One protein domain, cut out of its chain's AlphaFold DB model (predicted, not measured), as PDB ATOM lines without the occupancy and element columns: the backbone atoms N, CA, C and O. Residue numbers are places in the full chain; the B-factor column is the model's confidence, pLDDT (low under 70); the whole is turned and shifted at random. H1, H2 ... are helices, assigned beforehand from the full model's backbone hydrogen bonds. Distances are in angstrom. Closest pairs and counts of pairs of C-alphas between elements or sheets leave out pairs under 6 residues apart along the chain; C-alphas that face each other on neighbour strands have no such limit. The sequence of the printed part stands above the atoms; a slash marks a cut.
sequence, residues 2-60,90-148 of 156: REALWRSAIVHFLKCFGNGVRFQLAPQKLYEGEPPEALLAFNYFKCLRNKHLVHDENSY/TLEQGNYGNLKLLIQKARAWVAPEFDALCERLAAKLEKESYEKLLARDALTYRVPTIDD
ATOM      1  N   ARG A   2     -10.434  13.785  -2.394       91.75
ATOM      2  CA  ARG A   2      -9.525  14.895  -2.009       91.75
ATOM      3  C   ARG A   2      -8.205  14.942  -2.793       91.75
ATOM      4  O   ARG A   2      -7.915  15.959  -3.405       91.75
ATOM      5  N   GLU A   3      -7.475  13.829  -2.857       90.50
ATOM      6  CA  GLU A   3      -6.217  13.735  -3.622       90.50
ATOM      7  C   GLU A   3      -6.394  14.018  -5.121       90.50
ATOM      8  O   GLU A   3      -5.577  14.691  -5.741       90.50
ATOM      9  N   ALA A   4      -7.493  13.552  -5.719       92.12
ATOM     10  CA  ALA A   4      -7.769  13.800  -7.133       92.12
ATOM     11  C   ALA A   4      -8.001  15.297  -7.406       92.12
ATOM     12  O   ALA A   4      -7.454  15.844  -8.363       92.12
ATOM     13  N   LEU A   5      -8.759  15.970  -6.534       95.00
ATOM     14  CA  LEU A   5      -8.991  17.414  -6.618       95.00
ATOM     15  C   LEU A   5      -7.708  18.213  -6.371       95.00
ATOM     16  O   LEU A   5      -7.447  19.176  -7.084       95.00
ATOM     17  N   TRP A   6      -6.886  17.787  -5.413       95.62
ATOM     18  CA  TRP A   6      -5.580  18.381  -5.136       95.62
ATOM     19  C   TRP A   6      -4.660  18.336  -6.364       95.62
ATOM     20  O   TRP A   6      -4.167  19.370  -6.821       95.62
ATOM     21  N   ARG A   7      -4.507  17.153  -6.970       94.62
ATOM     22  CA  ARG A   7      -3.710  16.968  -8.193       94.62
ATOM     23  C   ARG A   7      -4.260  17.790  -9.355       94.62
ATOM     24  O   ARG A   7      -3.490  18.435 -10.065       94.62
ATOM     25  N   SER A   8      -5.582  17.797  -9.529       95.62
ATOM     26  CA  SER A   8      -6.247  18.604 -10.553       95.62
ATOM     27  C   SER A   8      -5.958  20.096 -10.360       95.62
ATOM     28  O   SER A   8      -5.517  20.749 -11.302       95.62
ATOM     29  N   ALA A   9      -6.088  20.627  -9.140       96.56
ATOM     30  CA  ALA A   9      -5.819  22.034  -8.849       96.56
ATOM     31  C   ALA A   9      -4.388  22.445  -9.232       96.56
ATOM     32  O   ALA A   9      -4.206  23.457  -9.909       96.56
ATOM     33  N   ILE A  10      -3.384  21.632  -8.881       97.06
ATOM     34  CA  ILE A  10      -1.980  21.877  -9.246       97.06
ATOM     35  C   ILE A  10      -1.801  21.892 -10.769       97.06
ATOM     36  O   ILE A  10      -1.190  22.812 -11.317       97.06
ATOM     37  N   VAL A  11      -2.336  20.885 -11.468       95.38
ATOM     38  CA  VAL A  11      -2.210  20.769 -12.929       95.38
ATOM     39  C   VAL A  11      -2.886  21.946 -13.635       95.38
ATOM     40  O   VAL A  11      -2.291  22.538 -14.537       95.38
ATOM     41  N   HIS A  12      -4.098  22.312 -13.216       94.50
ATOM     42  CA  HIS A  12      -4.846  23.428 -13.793       94.50
ATOM     43  C   HIS A  12      -4.161  24.771 -13.543       94.50
ATOM     44  O   HIS A  12      -4.056  25.572 -14.466       94.50
ATOM     45  N   PHE A  13      -3.654  25.001 -12.332       95.81
ATOM     46  CA  PHE A  13      -2.917  26.216 -12.000       95.81
ATOM     47  C   PHE A  13      -1.644  26.356 -12.849       95.81
ATOM     48  O   PHE A  13      -1.434  27.381 -13.497       95.81
ATOM     49  N   LEU A  14      -0.820  25.307 -12.916       95.75
ATOM     50  CA  LEU A  14       0.456  25.353 -13.639       95.75
ATOM     51  C   LEU A  14       0.295  25.378 -15.158       95.75
ATOM     52  O   LEU A  14       1.195  25.857 -15.849       95.75
ATOM     53  N   LYS A  15      -0.848  24.928 -15.691       91.75
ATOM     54  CA  LYS A  15      -1.170  25.056 -17.119       91.75
ATOM     55  C   LYS A  15      -1.053  26.506 -17.594       91.75
ATOM     56  O   LYS A  15      -0.578  26.720 -18.701       91.75
ATOM     57  N   CYS A  16      -1.403  27.489 -16.763       92.12
ATOM     58  CA  CYS A  16      -1.317  28.916 -17.101       92.12
ATOM     59  C   CYS A  16       0.123  29.432 -17.305       92.12
ATOM     60  O   CYS A  16       0.321  30.494 -17.890       92.12
ATOM     61  N   PHE A  17       1.125  28.683 -16.837       93.12
ATOM     62  CA  PHE A  17       2.553  29.015 -16.928       93.12
ATOM     63  C   PHE A  17       3.304  28.118 -17.929       93.12
ATOM     64  O   PHE A  17       4.509  28.283 -18.137       93.12
ATOM     65  N   GLY A  18       2.613  27.132 -18.511       84.50
ATOM     66  CA  GLY A  18       3.174  26.182 -19.467       84.50
ATOM     67  C   GLY A  18       3.314  26.761 -20.874       84.50
ATOM     68  O   GLY A  18       2.791  27.826 -21.185       84.50
ATOM     69  N   ASN A  19       4.008  26.027 -21.741       79.75
ATOM     70  CA  ASN A  19       4.146  26.378 -23.154       79.75
ATOM     71  C   ASN A  19       2.864  26.025 -23.933       79.75
ATOM     72  O   ASN A  19       2.072  25.189 -23.496       79.75
ATOM     73  N   GLY A  20       2.667  26.637 -25.106       73.31
ATOM     74  CA  GLY A  20       1.509  26.348 -25.970       73.31
ATOM     75  C   GLY A  20       0.186  26.953 -25.482       73.31
ATOM     76  O   GLY A  20      -0.892  26.516 -25.886       73.31
ATOM     77  N   VAL A  21       0.253  27.956 -24.603       74.38
ATOM     78  CA  VAL A  21      -0.898  28.748 -24.145       74.38
ATOM     79  C   VAL A  21      -0.988  30.076 -24.902       74.38
ATOM     80  O   VAL A  21       0.012  30.576 -25.402       74.38
ATOM     81  N   ARG A  22      -2.194  30.662 -24.980       72.88
ATOM     82  CA  ARG A  22      -2.429  31.947 -25.677       72.88
ATOM     83  C   ARG A  22      -1.702  33.119 -25.013       72.88
ATOM     84  O   ARG A  22      -1.184  33.986 -25.701       72.88
ATOM     85  N   PHE A  23      -1.683  33.119 -23.684       79.12
ATOM     86  CA  PHE A  23      -0.981  34.090 -22.855       79.12
ATOM     87  C   PHE A  23      -0.277  33.316 -21.757       79.12
ATOM     88  O   PHE A  23      -0.930  32.664 -20.940       79.12
ATOM     89  N   GLN A  24       1.048  33.328 -21.795       87.12
ATOM     90  CA  GLN A  24       1.853  32.647 -20.797       87.12
ATOM     91  C   GLN A  24       2.088  33.591 -19.627       87.12
ATOM     92  O   GLN A  24       2.601  34.696 -19.806       87.12
ATOM     93  N   LEU A  25       1.726  33.149 -18.425       92.19
ATOM     94  CA  LEU A  25       2.096  33.874 -17.219       92.19
ATOM     95  C   LEU A  25       3.592  33.686 -16.961       92.19
ATOM     96  O   LEU A  25       4.095  32.560 -16.936       92.19
ATOM     97  N   ALA A  26       4.295  34.795 -16.747       93.12
ATOM     98  CA  ALA A  26       5.686  34.792 -16.320       93.12
ATOM     99  C   ALA A  26       5.720  34.846 -14.785       93.12
ATOM    100  O   ALA A  26       5.362  35.880 -14.215       93.12
ATOM    101  N   PRO A  27       6.130  33.768 -14.090       94.12
ATOM    102  CA  PRO A  27       6.068  33.726 -12.632       94.12
ATOM    103  C   PRO A  27       6.956  34.800 -11.991       94.12
ATOM    104  O   PRO A  27       6.576  35.357 -10.970       94.12
ATOM    105  N   GLN A  28       8.081  35.155 -12.619       94.31
ATOM    106  CA  GLN A  28       8.968  36.220 -12.144       94.31
ATOM    107  C   GLN A  28       8.276  37.586 -12.118       94.31
ATOM    108  O   GLN A  28       8.434  38.317 -11.152       94.31
ATOM    109  N   LYS A  29       7.485  37.909 -13.151       93.62
ATOM    110  CA  LYS A  29       6.724  39.166 -13.216       93.62
ATOM    111  C   LYS A  29       5.529  39.142 -12.261       93.62
ATOM    112  O   LYS A  29       5.202  40.136 -11.633       93.62
ATOM    113  N   LEU A  30       4.854  37.998 -12.173       94.62
ATOM    114  CA  LEU A  30       3.623  37.858 -11.398       94.62
ATOM    115  C   LEU A  30       3.875  37.925  -9.882       94.62
ATOM    116  O   LEU A  30       3.062  38.494  -9.156       94.62
ATOM    117  N   TYR A  31       4.988  37.354  -9.418       95.44
ATOM    118  CA  TYR A  31       5.394  37.357  -8.006       95.44
ATOM    119  C   TYR A  31       6.458  38.416  -7.690       95.44
ATOM    120  O   TYR A  31       7.140  38.323  -6.672       95.44
ATOM    121  N   GLU A  32       6.622  39.422  -8.547       94.12
ATOM    122  CA  GLU A  32       7.498  40.552  -8.254       94.12
ATOM    123  C   GLU A  32       7.003  41.297  -7.002       94.12
ATOM    124  O   GLU A  32       5.809  41.567  -6.851       94.12
ATOM    125  N   GLY A  33       7.921  41.589  -6.075       93.50
ATOM    126  CA  GLY A  33       7.611  42.237  -4.795       93.50
ATOM    127  C   GLY A  33       7.013  41.321  -3.720       93.50
ATOM    128  O   GLY A  33       6.828  41.771  -2.592       93.50
ATOM    129  N   GLU A  34       6.740  40.049  -4.027       96.19
ATOM    130  CA  GLU A  34       6.406  39.040  -3.016       96.19
ATOM    131  C   GLU A  34       7.674  38.509  -2.322       96.19
ATOM    132  O   GLU A  34       8.776  38.615  -2.875       96.19
ATOM    133  N   PRO A  35       7.549  37.893  -1.131       96.44
ATOM    134  CA  PRO A  35       8.671  37.223  -0.483       96.44
ATOM    135  C   PRO A  35       9.314  36.157  -1.395       96.44
ATOM    136  O   PRO A  35       8.594  35.491  -2.152       96.44
ATOM    137  N   PRO A  36      10.645  35.937  -1.329       94.94
ATOM    138  CA  PRO A  36      11.342  34.938  -2.153       94.94
ATOM    139  C   PRO A  36      10.727  33.531  -2.089       94.94
ATOM    140  O   PRO A  36      10.763  32.770  -3.062       94.94
ATOM    141  N   GLU A  37      10.105  33.196  -0.959       96.38
ATOM    142  CA  GLU A  37       9.377  31.958  -0.704       96.38
ATOM    143  C   GLU A  37       8.242  31.716  -1.705       96.38
ATOM    144  O   GLU A  37       7.944  30.561  -2.005       96.38
ATOM    145  N   ALA A  38       7.642  32.761  -2.285       97.06
ATOM    146  CA  ALA A  38       6.604  32.613  -3.303       97.06
ATOM    147  C   ALA A  38       7.143  31.910  -4.560       97.06
ATOM    148  O   ALA A  38       6.531  30.966  -5.069       97.06
ATOM    149  N   LEU A  39       8.328  32.304  -5.038       97.19
ATOM    150  CA  LEU A  39       8.967  31.656  -6.186       97.19
ATOM    151  C   LEU A  39       9.486  30.259  -5.837       97.19
ATOM    152  O   LEU A  39       9.416  29.359  -6.678       97.19
ATOM    153  N   LEU A  40       9.958  30.044  -4.604       97.19
ATOM    154  CA  LEU A  40      10.336  28.709  -4.128       97.19
ATOM    155  C   LEU A  40       9.129  27.765  -4.101       97.19
ATOM    156  O   LEU A  40       9.197  26.670  -4.661       97.19
ATOM    157  N   ALA A  41       8.003  28.207  -3.538       97.69
ATOM    158  CA  ALA A  41       6.754  27.455  -3.518       97.69
ATOM    159  C   ALA A  41       6.237  27.185  -4.939       97.69
ATOM    160  O   ALA A  41       5.849  26.060  -5.260       97.69
ATOM    161  N   PHE A  42       6.287  28.179  -5.830       97.94
ATOM    162  CA  PHE A  42       5.921  27.993  -7.234       97.94
ATOM    163  C   PHE A  42       6.783  26.917  -7.910       97.94
ATOM    164  O   PHE A  42       6.252  26.008  -8.555       97.94
ATOM    165  N   ASN A  43       8.107  26.989  -7.747       97.19
ATOM    166  CA  ASN A  43       9.033  26.017  -8.324       97.19
ATOM    167  C   ASN A  43       8.831  24.619  -7.737       97.19
ATOM    168  O   ASN A  43       8.869  23.643  -8.486       97.19
ATOM    169  N   TYR A  44       8.535  24.517  -6.440       96.81
ATOM    170  CA  TYR A  44       8.143  23.261  -5.808       96.81
ATOM    171  C   TYR A  44       6.929  22.640  -6.510       96.81
ATOM    172  O   TYR A  44       7.020  21.506  -6.982       96.81
ATOM    173  N   PHE A  45       5.823  23.378  -6.680       97.31
ATOM    174  CA  PHE A  45       4.634  22.843  -7.356       97.31
ATOM    175  C   PHE A  45       4.895  22.508  -8.823       97.31
ATOM    176  O   PHE A  45       4.404  21.491  -9.320       97.31
ATOM    177  N   LYS A  46       5.698  23.321  -9.517       96.06
ATOM    178  CA  LYS A  46       6.115  23.049 -10.898       96.06
ATOM    179  C   LYS A  46       6.861  21.717 -10.999       96.06
ATOM    180  O   LYS A  46       6.534  20.900 -11.862       96.06
ATOM    181  N   CYS A  47       7.818  21.477 -10.106       94.75
ATOM    182  CA  CYS A  47       8.542  20.212 -10.013       94.75
ATOM    183  C   CYS A  47       7.609  19.058  -9.644       94.75
ATOM    184  O   CYS A  47       7.629  18.032 -10.317       94.75
ATOM    185  N   LEU A  48       6.737  19.242  -8.651       94.56
ATOM    186  CA  LEU A  48       5.773  18.236  -8.218       94.56
ATOM    187  C   LEU A  48       4.867  17.785  -9.375       94.56
ATOM    188  O   LEU A  48       4.722  16.589  -9.633       94.56
ATOM    189  N   ARG A  49       4.317  18.733 -10.145       94.06
ATOM    190  CA  ARG A  49       3.520  18.433 -11.344       94.06
ATOM    191  C   ARG A  49       4.326  17.660 -12.378       94.06
ATOM    192  O   ARG A  49       3.837  16.661 -12.899       94.06
ATOM    193  N   ASN A  50       5.523  18.148 -12.700       92.06
ATOM    194  CA  ASN A  50       6.327  17.638 -13.809       92.06
ATOM    195  C   ASN A  50       7.026  16.314 -13.512       92.06
ATOM    196  O   ASN A  50       7.346  15.612 -14.457       92.06
ATOM    197  N   LYS A  51       7.312  15.996 -12.249       90.19
ATOM    198  CA  LYS A  51       8.152  14.847 -11.886       90.19
ATOM    199  C   LYS A  51       7.426  13.759 -11.104       90.19
ATOM    200  O   LYS A  51       7.976  12.671 -10.990       90.19
ATOM    201  N   HIS A  52       6.243  14.057 -10.563       89.62
ATOM    202  CA  HIS A  52       5.492  13.105  -9.743       89.62
ATOM    203  C   HIS A  52       4.011  12.966 -10.134       89.62
ATOM    204  O   HIS A  52       3.475  11.862 -10.159       89.62
ATOM    205  N   LEU A  53       3.302  14.068 -10.420       89.56
ATOM    206  CA  LEU A  53       1.844  13.986 -10.614       89.56
ATOM    207  C   LEU A  53       1.419  13.614 -12.033       89.56
ATOM    208  O   LEU A  53       0.419  12.913 -12.186       89.56
ATOM    209  N   VAL A  54       2.103  14.149 -13.046       86.12
ATOM    210  CA  VAL A  54       1.806  13.885 -14.467       86.12
ATOM    211  C   VAL A  54       2.782  12.874 -15.062       86.12
ATOM    212  O   VAL A  54       2.431  12.156 -15.992       86.12
ATOM    213  N   HIS A  55       3.981  12.803 -14.496       78.31
ATOM    214  CA  HIS A  55       5.032  11.870 -14.871       78.31
ATOM    215  C   HIS A  55       5.529  11.184 -13.595       78.31
ATOM    216  O   HIS A  55       5.567  11.832 -12.552       78.31
ATOM    217  N   ASP A  56       5.879   9.902 -13.672       80.19
ATOM    218  CA  ASP A  56       6.397   9.113 -12.547       80.19
ATOM    219  C   ASP A  56       7.924   9.004 -12.660       80.19
ATOM    220  O   ASP A  56       8.473   7.991 -13.086       80.19
ATOM    221  N   GLU A  57       8.614  10.121 -12.419       81.62
ATOM    222  CA  GLU A  57      10.049  10.261 -12.714       81.62
ATOM    223  C   GLU A  57      10.928  10.319 -11.459       81.62
ATOM    224  O   GLU A  57      12.151  10.415 -11.573       81.62
ATOM    225  N   ASN A  58      10.345  10.325 -10.258       82.06
ATOM    226  CA  ASN A  58      11.097  10.522  -9.022       82.06
ATOM    227  C   ASN A  58      10.679   9.565  -7.900       82.06
ATOM    228  O   ASN A  58       9.656   8.897  -7.946       82.06
ATOM    229  N   SER A  59      11.479   9.551  -6.836       82.62
ATOM    230  CA  SER A  59      11.290   8.696  -5.661       82.62
ATOM    231  C   SER A  59      10.088   9.059  -4.782       82.62
ATOM    232  O   SER A  59       9.923   8.470  -3.717       82.62
ATOM    233  N   TYR A  60       9.249  10.020  -5.180       83.12
ATOM    234  CA  TYR A  60       8.026  10.333  -4.437       83.12
ATOM    235  C   TYR A  60       6.946   9.259  -4.623       83.12
ATOM    236  O   TYR A  60       6.025   9.190  -3.812       83.12
ATOM    237  N   THR A  90       1.456  14.628  -0.335       93.69
ATOM    238  CA  THR A  90       1.615  15.970  -0.932       93.69
ATOM    239  C   THR A  90       0.502  16.924  -0.524       93.69
ATOM    240  O   THR A  90       0.735  18.130  -0.446       93.69
ATOM    241  N   LEU A  91      -0.691  16.399  -0.229       94.94
ATOM    242  CA  LEU A  91      -1.777  17.155   0.374       94.94
ATOM    243  C   LEU A  91      -1.557  17.239   1.885       94.94
ATOM    244  O   LEU A  91      -2.035  16.414   2.661       94.94
ATOM    245  N   GLU A  92      -0.830  18.266   2.290       95.12
ATOM    246  CA  GLU A  92      -0.654  18.646   3.686       95.12
ATOM    247  C   GLU A  92      -0.908  20.152   3.855       95.12
ATOM    248  O   GLU A  92      -1.058  20.882   2.870       95.12
ATOM    249  N   GLN A  93      -1.062  20.608   5.096       95.12
ATOM    250  CA  GLN A  93      -1.556  21.949   5.410       95.12
ATOM    251  C   GLN A  93      -0.681  23.077   4.835       95.12
ATOM    252  O   GLN A  93      -1.220  24.067   4.332       95.12
ATOM    253  N   GLY A  94       0.643  22.939   4.891       96.06
ATOM    254  CA  GLY A  94       1.605  23.900   4.355       96.06
ATOM    255  C   GLY A  94       1.492  24.029   2.841       96.06
ATOM    256  O   GLY A  94       1.280  25.120   2.317       96.06
ATOM    257  N   ASN A  95       1.529  22.907   2.132       96.75
ATOM    258  CA  ASN A  95       1.358  22.823   0.689       96.75
ATOM    259  C   ASN A  95       0.002  23.370   0.250       96.75
ATOM    260  O   ASN A  95      -0.077  24.147  -0.702       96.75
ATOM    261  N   TYR A  96      -1.070  23.016   0.955       97.50
ATOM    262  CA  TYR A  96      -2.390  23.567   0.680       97.50
ATOM    263  C   TYR A  96      -2.396  25.099   0.807       97.50
ATOM    264  O   TYR A  96      -2.874  25.793  -0.096       97.50
ATOM    265  N   GLY A  97      -1.833  25.632   1.897       97.81
ATOM    266  CA  GLY A  97      -1.722  27.071   2.135       97.81
ATOM    267  C   GLY A  97      -0.913  27.784   1.053       97.81
ATOM    268  O   GLY A  97      -1.388  28.758   0.469       97.81
ATOM    269  N   ASN A  98       0.259  27.248   0.718       98.00
ATOM    270  CA  ASN A  98       1.140  27.805  -0.304       98.00
ATOM    271  C   ASN A  98       0.471  27.825  -1.682       98.00
ATOM    272  O   ASN A  98       0.465  28.861  -2.345       98.00
ATOM    273  N   LEU A  99      -0.158  26.722  -2.107       98.19
ATOM    274  CA  LEU A  99      -0.861  26.688  -3.391       98.19
ATOM    275  C   LEU A  99      -2.007  27.706  -3.425       98.19
ATOM    276  O   LEU A  99      -2.191  28.402  -4.424       98.19
ATOM    277  N   LYS A 100      -2.766  27.821  -2.328       98.12
ATOM    278  CA  LYS A 100      -3.855  28.794  -2.209       98.12
ATOM    279  C   LYS A 100      -3.348  30.230  -2.372       98.12
ATOM    280  O   LYS A 100      -3.946  30.974  -3.149       98.12
ATOM    281  N   LEU A 101      -2.256  30.600  -1.700       98.12
ATOM    282  CA  LEU A 101      -1.657  31.937  -1.795       98.12
ATOM    283  C   LEU A 101      -1.194  32.252  -3.221       98.12
ATOM    284  O   LEU A 101      -1.539  33.302  -3.762       98.12
ATOM    285  N   LEU A 102      -0.497  31.312  -3.867       98.12
ATOM    286  CA  LEU A 102      -0.049  31.460  -5.255       98.12
ATOM    287  C   LEU A 102      -1.229  31.678  -6.215       98.12
ATOM    288  O   LEU A 102      -1.207  32.596  -7.034       98.12
ATOM    289  N   ILE A 103      -2.296  30.881  -6.085       97.62
ATOM    290  CA  ILE A 103      -3.508  31.026  -6.906       97.62
ATOM    291  C   ILE A 103      -4.176  32.383  -6.665       97.62
ATOM    292  O   ILE A 103      -4.583  33.043  -7.622       97.62
ATOM    293  N   GLN A 104      -4.313  32.806  -5.407       97.44
ATOM    294  CA  GLN A 104      -4.937  34.085  -5.067       97.44
ATOM    295  C   GLN A 104      -4.155  35.260  -5.655       97.44
ATOM    296  O   GLN A 104      -4.755  36.110  -6.314       97.44
ATOM    297  N   LYS A 105      -2.827  35.265  -5.497       97.00
ATOM    298  CA  LYS A 105      -1.965  36.305  -6.062       97.00
ATOM    299  C   LYS A 105      -2.028  36.319  -7.588       97.00
ATOM    300  O   LYS A 105      -2.204  37.384  -8.175       97.00
ATOM    301  N   ALA A 106      -1.979  35.152  -8.233       96.31
ATOM    302  CA  ALA A 106      -2.091  35.064  -9.685       96.31
ATOM    303  C   ALA A 106      -3.424  35.610 -10.206       96.31
ATOM    304  O   ALA A 106      -3.443  36.351 -11.185       96.31
ATOM    305  N   ARG A 107      -4.540  35.305  -9.536       96.00
ATOM    306  CA  ARG A 107      -5.851  35.862  -9.900       96.00
ATOM    307  C   ARG A 107      -5.904  37.378  -9.721       96.00
ATOM    308  O   ARG A 107      -6.406  38.059 -10.609       96.00
ATOM    309  N   ALA A 108      -5.387  37.885  -8.601       96.00
ATOM    310  CA  ALA A 108      -5.353  39.316  -8.310       96.00
ATOM    311  C   ALA A 108      -4.484  40.096  -9.309       96.00
ATOM    312  O   ALA A 108      -4.793  41.242  -9.608       96.00
ATOM    313  N   TRP A 109      -3.434  39.472  -9.843       95.31
ATOM    314  CA  TRP A 109      -2.586  40.058 -10.879       95.31
ATOM    315  C   TRP A 109      -3.238  40.019 -12.271       95.31
ATOM    316  O   TRP A 109      -3.210  41.007 -12.994       95.31
ATOM    317  N   VAL A 110      -3.865  38.899 -12.654       94.62
ATOM    318  CA  VAL A 110      -4.453  38.731 -13.999       94.62
ATOM    319  C   VAL A 110      -5.680  39.615 -14.225       94.62
ATOM    320  O   VAL A 110      -5.880  40.071 -15.345       94.62
ATOM    321  N   ALA A 111      -6.499  39.851 -13.196       95.44
ATOM    322  CA  ALA A 111      -7.714  40.659 -13.323       95.44
ATOM    323  C   ALA A 111      -7.453  42.077 -13.887       95.44
ATOM    324  O   ALA A 111      -7.973  42.374 -14.961       95.44
ATOM    325  N   PRO A 112      -6.596  42.920 -13.277       95.69
ATOM    326  CA  PRO A 112      -6.317  44.251 -13.815       95.69
ATOM    327  C   PRO A 112      -5.564  44.219 -15.153       95.69
ATOM    328  O   PRO A 112      -5.762  45.099 -15.985       95.69
ATOM    329  N   GLU A 113      -4.722  43.211 -15.406       93.81
ATOM    330  CA  GLU A 113      -4.037  43.068 -16.702       93.81
ATOM    331  C   GLU A 113      -5.024  42.760 -17.838       93.81
ATOM    332  O   GLU A 113      -4.838  43.224 -18.967       93.81
ATOM    333  N   PHE A 114      -6.080  41.995 -17.543       94.50
ATOM    334  CA  PHE A 114      -7.178  41.751 -18.471       94.50
ATOM    335  C   PHE A 114      -7.953  43.041 -18.750       94.50
ATOM    336  O   PHE A 114      -8.104  43.404 -19.918       94.50
ATOM    337  N   ASP A 115      -8.351  43.771 -17.708       97.06
ATOM    338  CA  ASP A 115      -9.082  45.036 -17.852       97.06
ATOM    339  C   ASP A 115      -8.262  46.054 -18.664       97.06
ATOM    340  O   ASP A 115      -8.741  46.617 -19.648       97.06
ATOM    341  N   ALA A 116      -6.969  46.202 -18.359       95.81
ATOM    342  CA  ALA A 116      -6.064  47.076 -19.104       95.81
ATOM    343  C   ALA A 116      -5.865  46.644 -20.570       95.81
ATOM    344  O   ALA A 116      -5.569  47.468 -21.442       95.81
ATOM    345  N   LEU A 117      -5.975  45.350 -20.885       95.44
ATOM    346  CA  LEU A 117      -5.960  44.879 -22.269       95.44
ATOM    347  C   LEU A 117      -7.268  45.228 -22.988       95.44
ATOM    348  O   LEU A 117      -7.204  45.696 -24.126       95.44
ATOM    349  N   CYS A 118      -8.416  45.042 -22.337       96.62
ATOM    350  CA  CYS A 118      -9.722  45.425 -22.871       96.62
ATOM    351  C   CYS A 118      -9.774  46.918 -23.203       96.62
ATOM    352  O   CYS A 118     -10.096  47.262 -24.338       96.62
ATOM    353  N   GLU A 119      -9.345  47.784 -22.283       97.88
ATOM    354  CA  GLU A 119      -9.307  49.235 -22.501       97.88
ATOM    355  C   GLU A 119      -8.407  49.625 -23.681       97.88
ATOM    356  O   GLU A 119      -8.787  50.411 -24.550       97.88
ATOM    357  N   ARG A 120      -7.216  49.018 -23.788       97.06
ATOM    358  CA  ARG A 120      -6.311  49.272 -24.925       97.06
ATOM    359  C   ARG A 120      -6.895  48.815 -26.258       97.06
ATOM    360  O   ARG A 120      -6.686  49.484 -27.270       97.06
ATOM    361  N   LEU A 121      -7.574  47.669 -26.282       96.00
ATOM    362  CA  LEU A 121      -8.221  47.163 -27.491       96.00
ATOM    363  C   LEU A 121      -9.403  48.048 -27.890       96.00
ATOM    364  O   LEU A 121      -9.495  48.408 -29.060       96.00
ATOM    365  N   ALA A 122     -10.237  48.460 -26.932       96.81
ATOM    366  CA  ALA A 122     -11.339  49.388 -27.165       96.81
ATOM    367  C   ALA A 122     -10.824  50.716 -27.739       96.81
ATOM    368  O   ALA A 122     -11.202  51.094 -28.843       96.81
ATOM    369  N   ALA A 123      -9.840  51.347 -27.088       97.06
ATOM    370  CA  ALA A 123      -9.240  52.595 -27.560       97.06
ATOM    371  C   ALA A 123      -8.588  52.483 -28.952       97.06
ATOM    372  O   ALA A 123      -8.445  53.481 -29.659       97.06
ATOM    373  N   LYS A 124      -8.145  51.285 -29.357       96.56
ATOM    374  CA  LYS A 124      -7.645  51.040 -30.714       96.56
ATOM    375  C   LYS A 124      -8.787  50.943 -31.726       96.56
ATOM    376  O   LYS A 124      -8.643  51.481 -32.818       96.56
ATOM    377  N   LEU A 125      -9.876  50.261 -31.375       95.81
ATOM    378  CA  LEU A 125     -11.034  50.076 -32.249       95.81
ATOM    379  C   LEU A 125     -11.820  51.376 -32.445       95.81
ATOM    380  O   LEU A 125     -12.201  51.657 -33.572       95.81
ATOM    381  N   GLU A 126     -11.950  52.213 -31.415       96.50
ATOM    382  CA  GLU A 126     -12.603  53.536 -31.489       96.50
ATOM    383  C   GLU A 126     -11.924  54.512 -32.472       96.50
ATOM    384  O   GLU A 126     -12.496  55.525 -32.862       96.50
ATOM    385  N   LYS A 127     -10.690  54.223 -32.907       96.44
ATOM    386  CA  LYS A 127      -9.997  55.003 -33.950       96.44
ATOM    387  C   LYS A 127     -10.425  54.623 -35.368       96.44
ATOM    388  O   LYS A 127     -10.008  55.277 -36.321       96.44
ATOM    389  N   GLU A 128     -11.172  53.537 -35.532       96.12
ATOM    390  CA  GLU A 128     -11.672  53.071 -36.822       96.12
ATOM    391  C   GLU A 128     -13.099  53.575 -37.051       96.12
ATOM    392  O   GLU A 128     -13.869  53.711 -36.106       96.12
ATOM    393  N   SER A 129     -13.468  53.853 -38.306       96.12
ATOM    394  CA  SER A 129     -14.833  54.298 -38.595       96.12
ATOM    395  C   SER A 129     -15.846  53.190 -38.317       96.12
ATOM    396  O   SER A 129     -15.554  51.996 -38.457       96.12
ATOM    397  N   TYR A 130     -17.063  53.602 -37.976       94.88
ATOM    398  CA  TYR A 130     -18.158  52.689 -37.692       94.88
ATOM    399  C   TYR A 130     -18.431  51.732 -38.862       94.88
ATOM    400  O   TYR A 130     -18.550  50.529 -38.658       94.88
ATOM    401  N   GLU A 131     -18.441  52.232 -40.101       96.62
ATOM    402  CA  GLU A 131     -18.699  51.429 -41.303       96.62
ATOM    403  C   GLU A 131     -17.633  50.349 -41.496       96.62
ATOM    404  O   GLU A 131     -17.947  49.213 -41.850       96.62
ATOM    405  N   LYS A 132     -16.365  50.680 -41.222       95.19
ATOM    406  CA  LYS A 132     -15.255  49.732 -41.330       95.19
ATOM    407  C   LYS A 132     -15.335  48.645 -40.261       95.19
ATOM    408  O   LYS A 132     -15.008  47.496 -40.549       95.19
ATOM    409  N   LEU A 133     -15.737  48.994 -39.039       94.00
ATOM    410  CA  LEU A 133     -15.946  48.018 -37.969       94.00
ATOM    411  C   LEU A 133     -17.142  47.112 -38.273       94.00
ATOM    412  O   LEU A 133     -17.034  45.900 -38.103       94.00
ATOM    413  N   LEU A 134     -18.240  47.685 -38.773       93.44
ATOM    414  CA  LEU A 134     -19.458  46.963 -39.135       93.44
ATOM    415  C   LEU A 134     -19.236  45.979 -40.294       93.44
ATOM    416  O   LEU A 134     -19.850  44.919 -40.319       93.44
ATOM    417  N   ALA A 135     -18.346  46.314 -41.231       95.56
ATOM    418  CA  ALA A 135     -18.010  45.463 -42.369       95.56
ATOM    419  C   ALA A 135     -17.096  44.268 -42.023       95.56
ATOM    420  O   ALA A 135     -16.778  43.481 -42.914       95.56
ATOM    421  N   ARG A 136     -16.627  44.132 -40.774       92.81
ATOM    422  CA  ARG A 136     -15.788  42.996 -40.362       92.81
ATOM    423  C   ARG A 136     -16.597  41.713 -40.248       92.81
ATOM    424  O   ARG A 136     -17.782  41.737 -39.925       92.81
ATOM    425  N   ASP A 137     -15.909  40.588 -40.423       91.69
ATOM    426  CA  ASP A 137     -16.499  39.272 -40.206       91.69
ATOM    427  C   ASP A 137     -17.092  39.162 -38.798       91.69
ATOM    428  O   ASP A 137     -16.468  39.533 -37.795       91.69
ATOM    429  N   ALA A 138     -18.305  38.620 -38.728       88.00
ATOM    430  CA  ALA A 138     -18.943  38.313 -37.462       88.00
ATOM    431  C   ALA A 138     -18.113  37.288 -36.675       88.00
ATOM    432  O   ALA A 138     -17.436  36.424 -37.239       88.00
ATOM    433  N   LEU A 139     -18.214  37.347 -35.345       88.75
ATOM    434  CA  LEU A 139     -17.604  36.346 -34.482       88.75
ATOM    435  C   LEU A 139     -18.219  34.974 -34.779       88.75
ATOM    436  O   LEU A 139     -19.372  34.710 -34.438       88.75
ATOM    437  N   THR A 140     -17.432  34.089 -35.379       88.06
ATOM    438  CA  THR A 140     -17.829  32.702 -35.609       88.06
ATOM    439  C   THR A 140     -17.227  31.804 -34.533       88.06
ATOM    440  O   THR A 140     -16.060  31.925 -34.158       88.06
ATOM    441  N   TYR A 141     -18.041  30.892 -34.002       87.50
ATOM    442  CA  TYR A 141     -17.608  29.888 -33.038       87.50
ATOM    443  C   TYR A 141     -17.944  28.498 -33.564       87.50
ATOM    444  O   TYR A 141     -19.103  28.174 -33.812       87.50
ATOM    445  N   ARG A 142     -16.913  27.662 -33.700       88.75
ATOM    446  CA  ARG A 142     -17.059  26.225 -33.936       88.75
ATOM    447  C   ARG A 142     -16.827  25.500 -32.617       88.75
ATOM    448  O   ARG A 142     -15.751  25.617 -32.030       88.75
ATOM    449  N   VAL A 143     -17.821  24.728 -32.187       91.00
ATOM    450  CA  VAL A 143     -17.688  23.820 -31.043       91.00
ATOM    451  C   VAL A 143     -16.574  22.806 -31.350       91.00
ATOM    452  O   VAL A 143     -16.637  22.156 -32.396       91.00
ATOM    453  N   PRO A 144     -15.549  22.667 -30.487       91.56
ATOM    454  CA  PRO A 144     -14.541  21.627 -30.643       91.56
ATOM    455  C   PRO A 144     -15.158  20.227 -30.564       91.56
ATOM    456  O   PRO A 144     -16.075  19.977 -29.785       91.56
ATOM    457  N   THR A 145     -14.611  19.311 -31.345       94.38
ATOM    458  CA  THR A 145     -14.990  17.900 -31.440       94.38
ATOM    459  C   THR A 145     -13.917  17.006 -30.815       94.38
ATOM    460  O   THR A 145     -12.823  17.467 -30.488       94.38
ATOM    461  N   ILE A 146     -14.217  15.714 -30.646       94.31
ATOM    462  CA  ILE A 146     -13.254  14.723 -30.126       94.31
ATOM    463  C   ILE A 146     -12.002  14.661 -31.013       94.31
ATOM    464  O   ILE A 146     -10.891  14.558 -30.493       94.31
ATOM    465  N   ASP A 147     -12.169  14.829 -32.326       94.56
ATOM    466  CA  ASP A 147     -11.071  14.828 -33.296       94.56
ATOM    467  C   ASP A 147     -10.108  16.006 -33.107       94.56
ATOM    468  O   ASP A 147      -8.961  15.940 -33.536       94.56
ATOM    469  N   ASP A 148     -10.518  17.080 -32.423       91.50
ATOM    470  CA  ASP A 148      -9.645  18.223 -32.155       91.50
ATOM    471  C   ASP A 148      -8.675  17.967 -30.973       91.50
ATOM    472  O   ASP A 148      -7.713  18.714 -30.809       91.50
TER     473      ASP A 148
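This is residues 2 to 60 and 90 to 148 of the 156 residues of an uncharacterized protein of Nitrospirae bacterium (UniProt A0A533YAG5). H1, H2 and H3 gather beside the first half of one long helix, H4; its residues 111 to 124 stick out as an arm toward little H5, and the tail, residues 135 to 148, folds back, free of the body. The printed part has 118 residues with five named helices, H1 to H5 in order, and no named strand: all helix, loose, radius of gyration of the C-alphas 19.4 A, spans 62 by 42 by 22 A.

H1, residues 2 to 15, begins at C-alpha 2 (-9.525, 14.895, -2.009). H2 is residues 27 to 30; H3, residues 36 to 53, 24.5 A. H4, residues 93 to 125, 47.9 A, ends at C-alpha 125 (-11.034, 50.076, -32.249). H5 is residues 130 to 134.

H1 touches H3 at residues 45 to 53 of H3 alone, closest C-alphas Val 11 and Arg 49, 6.4 A. H3 touches H4, closest C-alphas Ala 41 and Asn 98, 6.5 A, about perpendicular at 79 degrees. H2 only just touches H4, with 3 pairs of C-alphas within 8 A, closest Leu 30 and Ala 106, 6.6 A. Every O i to N i+4 pair is within hydrogen-bond range in H1 and H5, 13 of 14 in H3, 27 of 29 in H4; H2 is too short for one.

Residues 61 to 89 are cut out; C-alphas 60 and 90 are 9.2 A apart. The link H1 to H2 is long. No printed residue is under 70 in pLDDT.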